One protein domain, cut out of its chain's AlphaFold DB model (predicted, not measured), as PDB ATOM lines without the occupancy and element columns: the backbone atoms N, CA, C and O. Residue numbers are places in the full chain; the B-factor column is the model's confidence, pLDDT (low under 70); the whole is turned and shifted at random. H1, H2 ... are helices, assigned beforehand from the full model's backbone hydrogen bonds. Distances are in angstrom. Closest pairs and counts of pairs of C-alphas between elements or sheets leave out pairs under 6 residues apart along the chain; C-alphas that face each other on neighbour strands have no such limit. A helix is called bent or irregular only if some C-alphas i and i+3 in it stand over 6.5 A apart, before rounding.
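What this domain is: This is residues 348 to 417 of the 632 residues of the protein "Hypothetical protein" of Symbiodinium necroappetens (UniProt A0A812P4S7). A small head with one long helical arm: H1 and H2 run opposite ways beside the first part of H3, and the rest of H3, residues 389 to 417, sticks out free into space. Along the printed part, H1 comes first, the turn at residues 363 and 364 folds the backbone back into H2, and H3 then sets off across H1 at nearly a right angle, with few close C-alpha pairs between the three. The printed part has 70 residues with three named helices in the order H1, H2, H3 and no named strand; the class is all helix. The whole is extended, with a radius of gyration of the C-alphas of 19.2 A, and spans 62 by 25 by 16 A, the arm making the length.

How they stand to each other: H1, residues 348 to 362, and H2, residues 365 to 375, are close but not clearly touching; their closest C-alphas, those of Leu 360 and Arg 368, are 5.8 A apart. They run opposite ways at a steep tilt of 36 degrees, only just beyond shallow. H3, residues 378 to 417, is close to H1 but not clearly touching it, and the closest C-alphas, those of Leu 353 and Leu 384, are 6.6 A apart. The lines of H1 and H3 are about perpendicular, at 84 degrees. H2 and H3 are close but not clearly touching, with the C-alphas of Ile 372 and Arg 381 the closest at 7.1 A. They run opposite ways at a steep tilt of 49 degrees. In H1, H2 and H3 every O i to N i+4 pair is within hydrogen-bond range.

Where its parts are: H1 begins at C-alpha 348, at (-36.878, -18.859, 307.335), and measures 22.0 A from first to last C-alpha. H2 begins at C-alpha 365, at (-45.922, -31.673, 328.998), and measures 14.9 A. It is neither bent nor irregular, but only just: C-alphas 372 and 375 are 6.0 A apart. H3 has 40 residues and measures 58.8 A, ending at C-alpha 417, at (-11.733, 2.986, 348.828).

The domain as a whole: The two C-alphas farthest apart are those of Glu 374 and Arg 417, at 62.1 A. Without residues 389 to 417, which stand free, the body has 41 residues and spans 27 by 19 by 15 A. The printed part has no cut, and the links from H1 to H2 and from H2 to H3 are tight, with 2 residues each. The mean pLDDT of the printed part is 73.9, and residues 394 to 417 are under 70.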
ATOM      1  N   GLN A 348     -35.586 -18.167 307.393       71.19
ATOM      2  CA  GLN A 348     -36.878 -18.859 307.335       71.19
ATOM      3  C   GLN A 348     -36.983 -19.981 308.383       71.19
ATOM      4  O   GLN A 348     -37.957 -20.028 309.132       71.19
ATOM      5  N   GLU A 349     -35.949 -20.816 308.533       75.44
ATOM      6  CA  GLU A 349     -35.913 -21.869 309.563       75.44
ATOM      7  C   GLU A 349     -35.943 -21.284 310.977       75.44
ATOM      8  O   GLU A 349     -36.591 -21.817 311.876       75.44
ATOM      9  N   ARG A 350     -35.288 -20.136 311.182       75.25
ATOM     10  CA  ARG A 350     -35.275 -19.460 312.482       75.25
ATOM     11  C   ARG A 350     -36.657 -18.955 312.898       75.25
ATOM     12  O   ARG A 350     -37.000 -19.063 314.074       75.25
ATOM     13  N   GLN A 351     -37.431 -18.397 311.968       79.50
ATOM     14  CA  GLN A 351     -38.799 -17.948 312.243       79.50
ATOM     15  C   GLN A 351     -39.722 -19.129 312.549       79.50
ATOM     16  O   GLN A 351     -40.448 -19.081 313.542       79.50
ATOM     17  N   PHE A 352     -39.613 -20.213 311.778       84.00
ATOM     18  CA  PHE A 352     -40.357 -21.445 312.033       84.00
ATOM     19  C   PHE A 352     -40.051 -22.028 313.422       84.00
ATOM     20  O   PHE A 352     -40.967 -22.313 314.190       84.00
ATOM     21  N   LEU A 353     -38.771 -22.138 313.798       81.56
ATOM     22  CA  LEU A 353     -38.369 -22.669 315.106       81.56
ATOM     23  C   LEU A 353     -38.835 -21.788 316.275       81.56
ATOM     24  O   LEU A 353     -39.190 -22.313 317.329       81.56
ATOM     25  N   LEU A 354     -38.871 -20.462 316.100       80.81
ATOM     26  CA  LEU A 354     -39.393 -19.528 317.105       80.81
ATOM     27  C   LEU A 354     -40.907 -19.686 317.307       80.81
ATOM     28  O   LEU A 354     -41.367 -19.728 318.448       80.81
ATOM     29  N   GLN A 355     -41.667 -19.811 316.218       85.31
ATOM     30  CA  GLN A 355     -43.113 -20.054 316.269       85.31
ATOM     31  C   GLN A 355     -43.424 -21.424 316.879       85.31
ATOM     32  O   GLN A 355     -44.248 -21.527 317.786       85.31
ATOM     33  N   LEU A 356     -42.696 -22.463 316.462       83.12
ATOM     34  CA  LEU A 356     -42.812 -23.807 317.017       83.12
ATOM     35  C   LEU A 356     -42.495 -23.824 318.518       83.12
ATOM     36  O   LEU A 356     -43.218 -24.440 319.294       83.12
ATOM     37  N   GLN A 357     -41.454 -23.112 318.960       84.81
ATOM     38  CA  GLN A 357     -41.129 -22.999 320.382       84.81
ATOM     39  C   GLN A 357     -42.235 -22.284 321.173       84.81
ATOM     40  O   GLN A 357     -42.510 -22.674 322.309       84.81
ATOM     41  N   ALA A 358     -42.857 -21.246 320.607       82.44
ATOM     42  CA  ALA A 358     -43.970 -20.542 321.240       82.44
ATOM     43  C   ALA A 358     -45.202 -21.449 321.394       82.44
ATOM     44  O   ALA A 358     -45.762 -21.525 322.486       82.44
ATOM     45  N   LEU A 359     -45.548 -22.215 320.355       82.25
ATOM     46  CA  LEU A 359     -46.654 -23.179 320.388       82.25
ATOM     47  C   LEU A 359     -46.384 -24.337 321.357       82.25
ATOM     48  O   LEU A 359     -47.231 -24.682 322.175       82.25
ATOM     49  N   LEU A 360     -45.172 -24.899 321.343       81.31
ATOM     50  CA  LEU A 360     -44.794 -25.968 322.273       81.31
ATOM     51  C   LEU A 360     -44.859 -25.505 323.735       81.31
ATOM     52  O   LEU A 360     -45.162 -26.321 324.604       81.31
ATOM     53  N   LYS A 361     -44.605 -24.221 324.028       81.06
ATOM     54  CA  LYS A 361     -44.734 -23.663 325.386       81.06
ATOM     55  C   LYS A 361     -46.177 -23.620 325.889       81.06
ATOM     56  O   LYS A 361     -46.355 -23.744 327.095       81.06
ATOM     57  N   GLN A 362     -47.154 -23.466 324.996       83.94
ATOM     58  CA  GLN A 362     -48.581 -23.423 325.340       83.94
ATOM     59  C   GLN A 362     -49.177 -24.819 325.582       83.94
ATOM     60  O   GLN A 362     -50.230 -24.932 326.197       83.94
ATOM     61  N   LEU A 363     -48.504 -25.881 325.128       82.19
ATOM     62  CA  LEU A 363     -48.954 -27.262 325.300       82.19
ATOM     63  C   LEU A 363     -48.509 -27.867 326.638       82.19
ATOM     64  O   LEU A 363     -47.365 -27.667 327.079       82.19
ATOM     65  N   ASP A 364     -49.385 -28.706 327.198       80.00
ATOM     66  CA  ASP A 364     -49.101 -29.558 328.352       80.00
ATOM     67  C   ASP A 364     -47.900 -30.487 328.107       80.00
ATOM     68  O   ASP A 364     -47.642 -30.888 326.969       80.00
ATOM     69  N   PRO A 365     -47.159 -30.903 329.152       74.25
ATOM     70  CA  PRO A 365     -45.922 -31.673 328.998       74.25
ATOM     71  C   PRO A 365     -46.086 -33.001 328.239       74.25
ATOM     72  O   PRO A 365     -45.163 -33.437 327.548       74.25
ATOM     73  N   SER A 366     -47.243 -33.651 328.364       73.56
ATOM     74  CA  SER A 366     -47.599 -34.901 327.681       73.56
ATOM     75  C   SER A 366     -48.024 -34.667 326.224       73.56
ATOM     76  O   SER A 366     -47.624 -35.424 325.339       73.56
ATOM     77  N   ALA A 367     -48.758 -33.586 325.939       78.62
ATOM     78  CA  ALA A 367     -49.095 -33.171 324.573       78.62
ATOM     79  C   ALA A 367     -47.855 -32.686 323.805       78.62
ATOM     80  O   ALA A 367     -47.633 -33.068 322.659       78.62
ATOM     81  N   ARG A 368     -46.982 -31.920 324.468       86.31
ATOM     82  CA  ARG A 368     -45.695 -31.464 323.934       86.31
ATOM     83  C   ARG A 368     -44.811 -32.637 323.522       86.31
ATOM     84  O   ARG A 368     -44.220 -32.590 322.449       86.31
ATOM     85  N   ARG A 369     -44.735 -33.685 324.355       80.81
ATOM     86  CA  ARG A 369     -43.988 -34.909 324.030       80.81
ATOM     87  C   ARG A 369     -44.541 -35.565 322.773       80.81
ATOM     88  O   ARG A 369     -43.767 -35.727 321.840       80.81
ATOM     89  N   ARG A 370     -45.856 -35.800 322.701       80.69
ATOM     90  CA  ARG A 370     -46.513 -36.370 321.510       80.69
ATOM     91  C   ARG A 370     -46.273 -35.548 320.246       80.69
ATOM     92  O   ARG A 370     -45.897 -36.096 319.219       80.69
ATOM     93  N   VAL A 371     -46.382 -34.221 320.306       83.25
ATOM     94  CA  VAL A 371     -46.101 -33.358 319.142       83.25
ATOM     95  C   VAL A 371     -44.633 -33.462 318.706       83.25
ATOM     96  O   VAL A 371     -44.349 -33.553 317.512       83.25
ATOM     97  N   ILE A 372     -43.695 -33.515 319.655       81.56
ATOM     98  CA  ILE A 372     -42.268 -33.696 319.354       81.56
ATOM     99  C   ILE A 372     -41.982 -35.085 318.774       81.56
ATOM    100  O   ILE A 372     -41.206 -35.177 317.826       81.56
ATOM    101  N   THR A 373     -42.600 -36.148 319.292       79.06
ATOM    102  CA  THR A 373     -42.302 -37.537 318.910       79.06
ATOM    103  C   THR A 373     -43.104 -38.058 317.724       79.06
ATOM    104  O   THR A 373     -42.626 -38.965 317.046       79.06
ATOM    105  N   GLU A 374     -44.273 -37.497 317.427       82.50
ATOM    106  CA  GLU A 374     -45.178 -38.010 316.387       82.50
ATOM    107  C   GLU A 374     -45.348 -37.042 315.212       82.50
ATOM    108  O   GLU A 374     -45.583 -37.482 314.091       82.50
ATOM    109  N   ARG A 375     -45.233 -35.722 315.434       81.81
ATOM    110  CA  ARG A 375     -45.575 -34.711 314.411       81.81
ATOM    111  C   ARG A 375     -44.375 -34.012 313.783       81.81
ATOM    112  O   ARG A 375     -44.478 -33.544 312.654       81.81
ATOM    113  N   LEU A 376     -43.245 -33.939 314.483       86.88
ATOM    114  CA  LEU A 376     -42.021 -33.324 313.967       86.88
ATOM    115  C   LEU A 376     -41.172 -34.342 313.203       86.88
ATOM    116  O   LEU A 376     -40.925 -35.442 313.703       86.88
ATOM    117  N   THR A 377     -40.668 -33.967 312.026       87.62
ATOM    118  CA  THR A 377     -39.720 -34.809 311.279       87.62
ATOM    119  C   THR A 377     -38.383 -34.907 312.019       87.62
ATOM    120  O   THR A 377     -38.029 -34.033 312.813       87.62
ATOM    121  N   GLN A 378     -37.599 -35.957 311.762       80.00
ATOM    122  CA  GLN A 378     -36.289 -36.145 312.405       80.00
ATOM    123  C   GLN A 378     -35.351 -34.943 312.182       80.00
ATOM    124  O   GLN A 378     -34.679 -34.499 313.112       80.00
ATOM    125  N   ALA A 379     -35.369 -34.356 310.980       73.88
ATOM    126  CA  ALA A 379     -34.609 -33.148 310.662       73.88
ATOM    127  C   ALA A 379     -35.053 -31.938 311.507       73.88
ATOM    128  O   ALA A 379     -34.212 -31.221 312.049       73.88
ATOM    129  N   GLN A 380     -36.362 -31.744 311.694       79.94
ATOM    130  CA  GLN A 380     -36.900 -30.664 312.529       79.94
ATOM    131  C   GLN A 380     -36.591 -30.868 314.018       79.94
ATOM    132  O   GLN A 380     -36.311 -29.892 314.714       79.94
ATOM    133  N   ARG A 381     -36.585 -32.115 314.511       83.12
ATOM    134  CA  ARG A 381     -36.183 -32.430 315.895       83.12
ATOM    135  C   ARG A 381     -34.723 -32.075 316.145       83.12
ATOM    136  O   ARG A 381     -34.435 -31.372 317.108       83.12
ATOM    137  N   LEU A 382     -33.827 -32.480 315.245       78.94
ATOM    138  CA  LEU A 382     -32.402 -32.148 315.332       78.94
ATOM    139  C   LEU A 382     -32.159 -30.634 315.226       78.94
ATOM    140  O   LEU A 382     -31.312 -30.090 315.934       78.94
ATOM    141  N   ALA A 383     -32.918 -29.930 314.380       76.12
ATOM    142  CA  ALA A 383     -32.850 -28.473 314.276       76.12
ATOM    143  C   ALA A 383     -33.325 -27.779 315.565       76.12
ATOM    144  O   ALA A 383     -32.667 -26.855 316.051       76.12
ATOM    145  N   LEU A 384     -34.426 -28.253 316.158       82.38
ATOM    146  CA  LEU A 384     -34.951 -27.755 317.429       82.38
ATOM    147  C   LEU A 384     -33.978 -28.021 318.587       82.38
ATOM    148  O   LEU A 384     -33.752 -27.139 319.415       82.38
ATOM    149  N   GLU A 385     -33.355 -29.198 318.627       82.81
ATOM    150  CA  GLU A 385     -32.352 -29.564 319.628       82.81
ATOM    151  C   GLU A 385     -31.108 -28.671 319.533       82.81
ATOM    152  O   GLU A 385     -30.701 -28.062 320.527       82.81
ATOM    153  N   ARG A 386     -30.554 -28.497 318.323       78.00
ATOM    154  CA  ARG A 386     -29.435 -27.573 318.073       78.00
ATOM    155  C   ARG A 386     -29.792 -26.147 318.478       78.00
ATOM    156  O   ARG A 386     -29.005 -25.487 319.153       78.00
ATOM    157  N   TYR A 387     -30.989 -25.681 318.126       80.06
ATOM    158  CA  TYR A 387     -31.467 -24.353 318.503       80.06
ATOM    159  C   TYR A 387     -31.538 -24.176 320.028       80.06
ATOM    160  O   TYR A 387     -31.054 -23.173 320.558       80.06
ATOM    161  N   MET A 388     -32.083 -25.159 320.747       77.62
ATOM    162  CA  MET A 388     -32.199 -25.134 322.208       77.62
ATOM    163  C   MET A 388     -30.828 -25.163 322.895       77.62
ATOM    164  O   MET A 388     -30.596 -24.380 323.821       77.62
ATOM    165  N   LEU A 389     -29.894 -25.989 322.415       76.38
ATOM    166  CA  LEU A 389     -28.518 -26.051 322.921       76.38
ATOM    167  C   LEU A 389     -27.770 -24.730 322.694       76.38
ATOM    168  O   LEU A 389     -27.125 -24.215 323.610       76.38
ATOM    169  N   THR A 390     -27.895 -24.126 321.511       74.62
ATOM    170  CA  THR A 390     -27.275 -22.828 321.205       74.62
ATOM    171  C   THR A 390     -27.893 -21.699 322.032       74.62
ATOM    172  O   THR A 390     -27.173 -20.857 322.575       74.62
ATOM    173  N   ALA A 391     -29.216 -21.701 322.225       71.81
ATOM    174  CA  ALA A 391     -29.896 -20.748 323.101       71.81
ATOM    175  C   ALA A 391     -29.437 -20.880 324.568       71.81
ATOM    176  O   ALA A 391     -29.216 -19.868 325.245       71.81
ATOM    177  N   GLN A 392     -29.223 -22.109 325.051       75.25
ATOM    178  CA  GLN A 392     -28.664 -22.373 326.381       75.25
ATOM    179  C   GLN A 392     -27.217 -21.879 326.510       75.25
ATOM    180  O   GLN A 392     -26.910 -21.170 327.475       75.25
ATOM    181  N   LYS A 393     -26.349 -22.164 325.527       73.00
ATOM    182  CA  LYS A 393     -24.962 -21.662 325.482       73.00
ATOM    183  C   LYS A 393     -24.920 -20.131 325.522       73.00
ATOM    184  O   LYS A 393     -24.237 -19.559 326.367       73.00
ATOM    185  N   CYS A 394     -25.727 -19.457 324.697       68.00
ATOM    186  CA  CYS A 394     -25.873 -17.996 324.707       68.00
ATOM    187  C   CYS A 394     -26.243 -17.448 326.094       68.00
ATOM    188  O   CYS A 394     -25.669 -16.458 326.562       68.00
ATOM    189  N   ARG A 395     -27.197 -18.094 326.776       69.12
ATOM    190  CA  ARG A 395     -27.644 -17.683 328.112       69.12
ATOM    191  C   ARG A 395     -26.546 -17.885 329.161       69.12
ATOM    192  O   ARG A 395     -26.327 -16.982 329.971       69.12
ATOM    193  N   ALA A 396     -25.827 -19.005 329.113       65.44
ATOM    194  CA  ALA A 396     -24.698 -19.291 329.999       65.44
ATOM    195  C   ALA A 396     -23.559 -18.269 329.823       65.44
ATOM    196  O   ALA A 396     -23.099 -17.686 330.807       65.44
ATOM    197  N   THR A 397     -23.182 -17.953 328.580       69.12
ATOM    198  CA  THR A 397     -22.158 -16.939 328.273       69.12
ATOM    199  C   THR A 397     -22.574 -15.552 328.767       69.12
ATOM    200  O   THR A 397     -21.769 -14.833 329.364       69.12
ATOM    201  N   ARG A 398     -23.851 -15.176 328.611       66.00
ATOM    202  CA  ARG A 398     -24.385 -13.901 329.127       66.00
ATOM    203  C   ARG A 398     -24.313 -13.828 330.656       66.00
ATOM    204  O   ARG A 398     -23.948 -12.785 331.202       66.00
ATOM    205  N   LEU A 399     -24.623 -14.922 331.350       65.81
ATOM    206  CA  LEU A 399     -24.520 -15.014 332.810       65.81
ATOM    207  C   LEU A 399     -23.063 -14.936 333.291       65.81
ATOM    208  O   LEU A 399     -22.774 -14.169 334.211       65.81
ATOM    209  N   ALA A 400     -22.136 -15.634 332.629       61.12
ATOM    210  CA  ALA A 400     -20.704 -15.577 332.930       61.12
ATOM    211  C   ALA A 400     -20.124 -14.166 332.722       61.12
ATOM    212  O   ALA A 400     -19.413 -13.637 333.581       61.12
ATOM    213  N   CYS A 401     -20.500 -13.498 331.628       64.50
ATOM    214  CA  CYS A 401     -20.078 -12.129 331.335       64.50
ATOM    215  C   CYS A 401     -20.619 -11.134 332.384       64.50
ATOM    216  O   CYS A 401     -19.897 -10.267 332.889       64.50
ATOM    217  N   ASN A 402     -21.872 -11.322 332.815       63.62
ATOM    218  CA  ASN A 402     -22.471 -10.557 333.908       63.62
ATOM    219  C   ASN A 402     -21.759 -10.779 335.252       63.62
ATOM    220  O   ASN A 402     -21.572  -9.815 336.001       63.62
ATOM    221  N   ALA A 403     -21.347 -12.012 335.555       60.72
ATOM    222  CA  ALA A 403     -20.582 -12.336 336.756       60.72
ATOM    223  C   ALA A 403     -19.193 -11.676 336.736       60.72
ATOM    224  O   ALA A 403     -18.819 -11.007 337.701       60.72
ATOM    225  N   ARG A 404     -18.472 -11.732 335.609       61.06
ATOM    226  CA  ARG A 404     -17.162 -11.072 335.452       61.06
ATOM    227  C   ARG A 404     -17.264  -9.551 335.599       61.06
ATOM    228  O   ARG A 404     -16.459  -8.942 336.302       61.06
ATOM    229  N   LYS A 405     -18.319  -8.934 335.051       67.06
ATOM    230  CA  LYS A 405     -18.615  -7.498 335.237       67.06
ATOM    231  C   LYS A 405     -18.886  -7.142 336.705       67.06
ATOM    232  O   LYS A 405     -18.560  -6.034 337.127       67.06
ATOM    233  N   LYS A 406     -19.464  -8.055 337.501       63.53
ATOM    234  CA  LYS A 406     -19.629  -7.868 338.957       63.53
ATOM    235  C   LYS A 406     -18.278  -7.910 339.683       63.53
ATOM    236  O   LYS A 406     -18.024  -7.027 340.499       63.53
ATOM    237  N   VAL A 407     -17.402  -8.857 339.341       65.44
ATOM    238  CA  VAL A 407     -16.055  -8.987 339.934       65.44
ATOM    239  C   VAL A 407     -15.184  -7.764 339.626       65.44
ATOM    240  O   VAL A 407     -14.605  -7.179 340.541       65.44
ATOM    241  N   LEU A 408     -15.161  -7.297 338.371       60.31
ATOM    242  CA  LEU A 408     -14.404  -6.099 337.985       60.31
ATOM    243  C   LEU A 408     -14.885  -4.846 338.740       60.31
ATOM    244  O   LEU A 408     -14.085  -4.044 339.219       60.31
ATOM    245  N   LYS A 409     -16.208  -4.697 338.903       67.06
ATOM    246  CA  LYS A 409     -16.801  -3.597 339.680       67.06
ATOM    247  C   LYS A 409     -16.426  -3.665 341.163       67.06
ATOM    248  O   LYS A 409     -16.198  -2.618 341.767       67.06
ATOM    249  N   ALA A 410     -16.353  -4.860 341.749       59.12
ATOM    250  CA  ALA A 410     -15.928  -5.038 343.137       59.12
ATOM    251  C   ALA A 410     -14.447  -4.662 343.332       59.12
ATOM    252  O   ALA A 410     -14.126  -3.928 344.267       59.12
ATOM    253  N   SER A 411     -13.574  -5.068 342.403       62.34
ATOM    254  CA  SER A 411     -12.146  -4.711 342.410       62.34
ATOM    255  C   SER A 411     -11.926  -3.193 342.317       62.34
ATOM    256  O   SER A 411     -11.250  -2.595 343.161       62.34
ATOM    257  N   ASN A 412     -12.610  -2.523 341.382       59.03
ATOM    258  CA  ASN A 412     -12.511  -1.068 341.218       59.03
ATOM    259  C   ASN A 412     -13.053  -0.294 342.435       59.03
ATOM    260  O   ASN A 412     -12.489   0.734 342.814       59.03
ATOM    261  N   ARG A 413     -14.095  -0.804 343.110       57.72
ATOM    262  CA  ARG A 413     -14.584  -0.238 344.384       57.72
ATOM    263  C   ARG A 413     -13.552  -0.372 345.510       57.72
ATOM    264  O   ARG A 413     -13.417   0.559 346.303       57.72
ATOM    265  N   GLY A 414     -12.813  -1.481 345.566       56.44
ATOM    266  CA  GLY A 414     -11.712  -1.677 346.514       56.44
ATOM    267  C   GLY A 414     -10.574  -0.672 346.307       56.44
ATOM    268  O   GLY A 414     -10.124  -0.038 347.263       56.44
ATOM    269  N   ARG A 415     -10.174  -0.442 345.049       53.56
ATOM    270  CA  ARG A 415      -9.133   0.537 344.687       53.56
ATOM    271  C   ARG A 415      -9.557   1.980 344.999       53.56
ATOM    272  O   ARG A 415      -8.785   2.734 345.583       53.56
ATOM    273  N   ALA A 416     -10.813   2.336 344.719       50.59
ATOM    274  CA  ALA A 416     -11.377   3.653 345.032       50.59
ATOM    275  C   ALA A 416     -11.563   3.911 346.542       50.59
ATOM    276  O   ALA A 416     -11.570   5.062 346.979       50.59
ATOM    277  N   ARG A 417     -11.738   2.862 347.359       58.19
ATOM    278  CA  ARG A 417     -11.733   2.986 348.828       58.19
ATOM    279  C   ARG A 417     -10.318   3.210 349.361       58.19
ATOM    280  O   ARG A 417     -10.142   4.116 350.166       58.19
TER     281      ARG A 417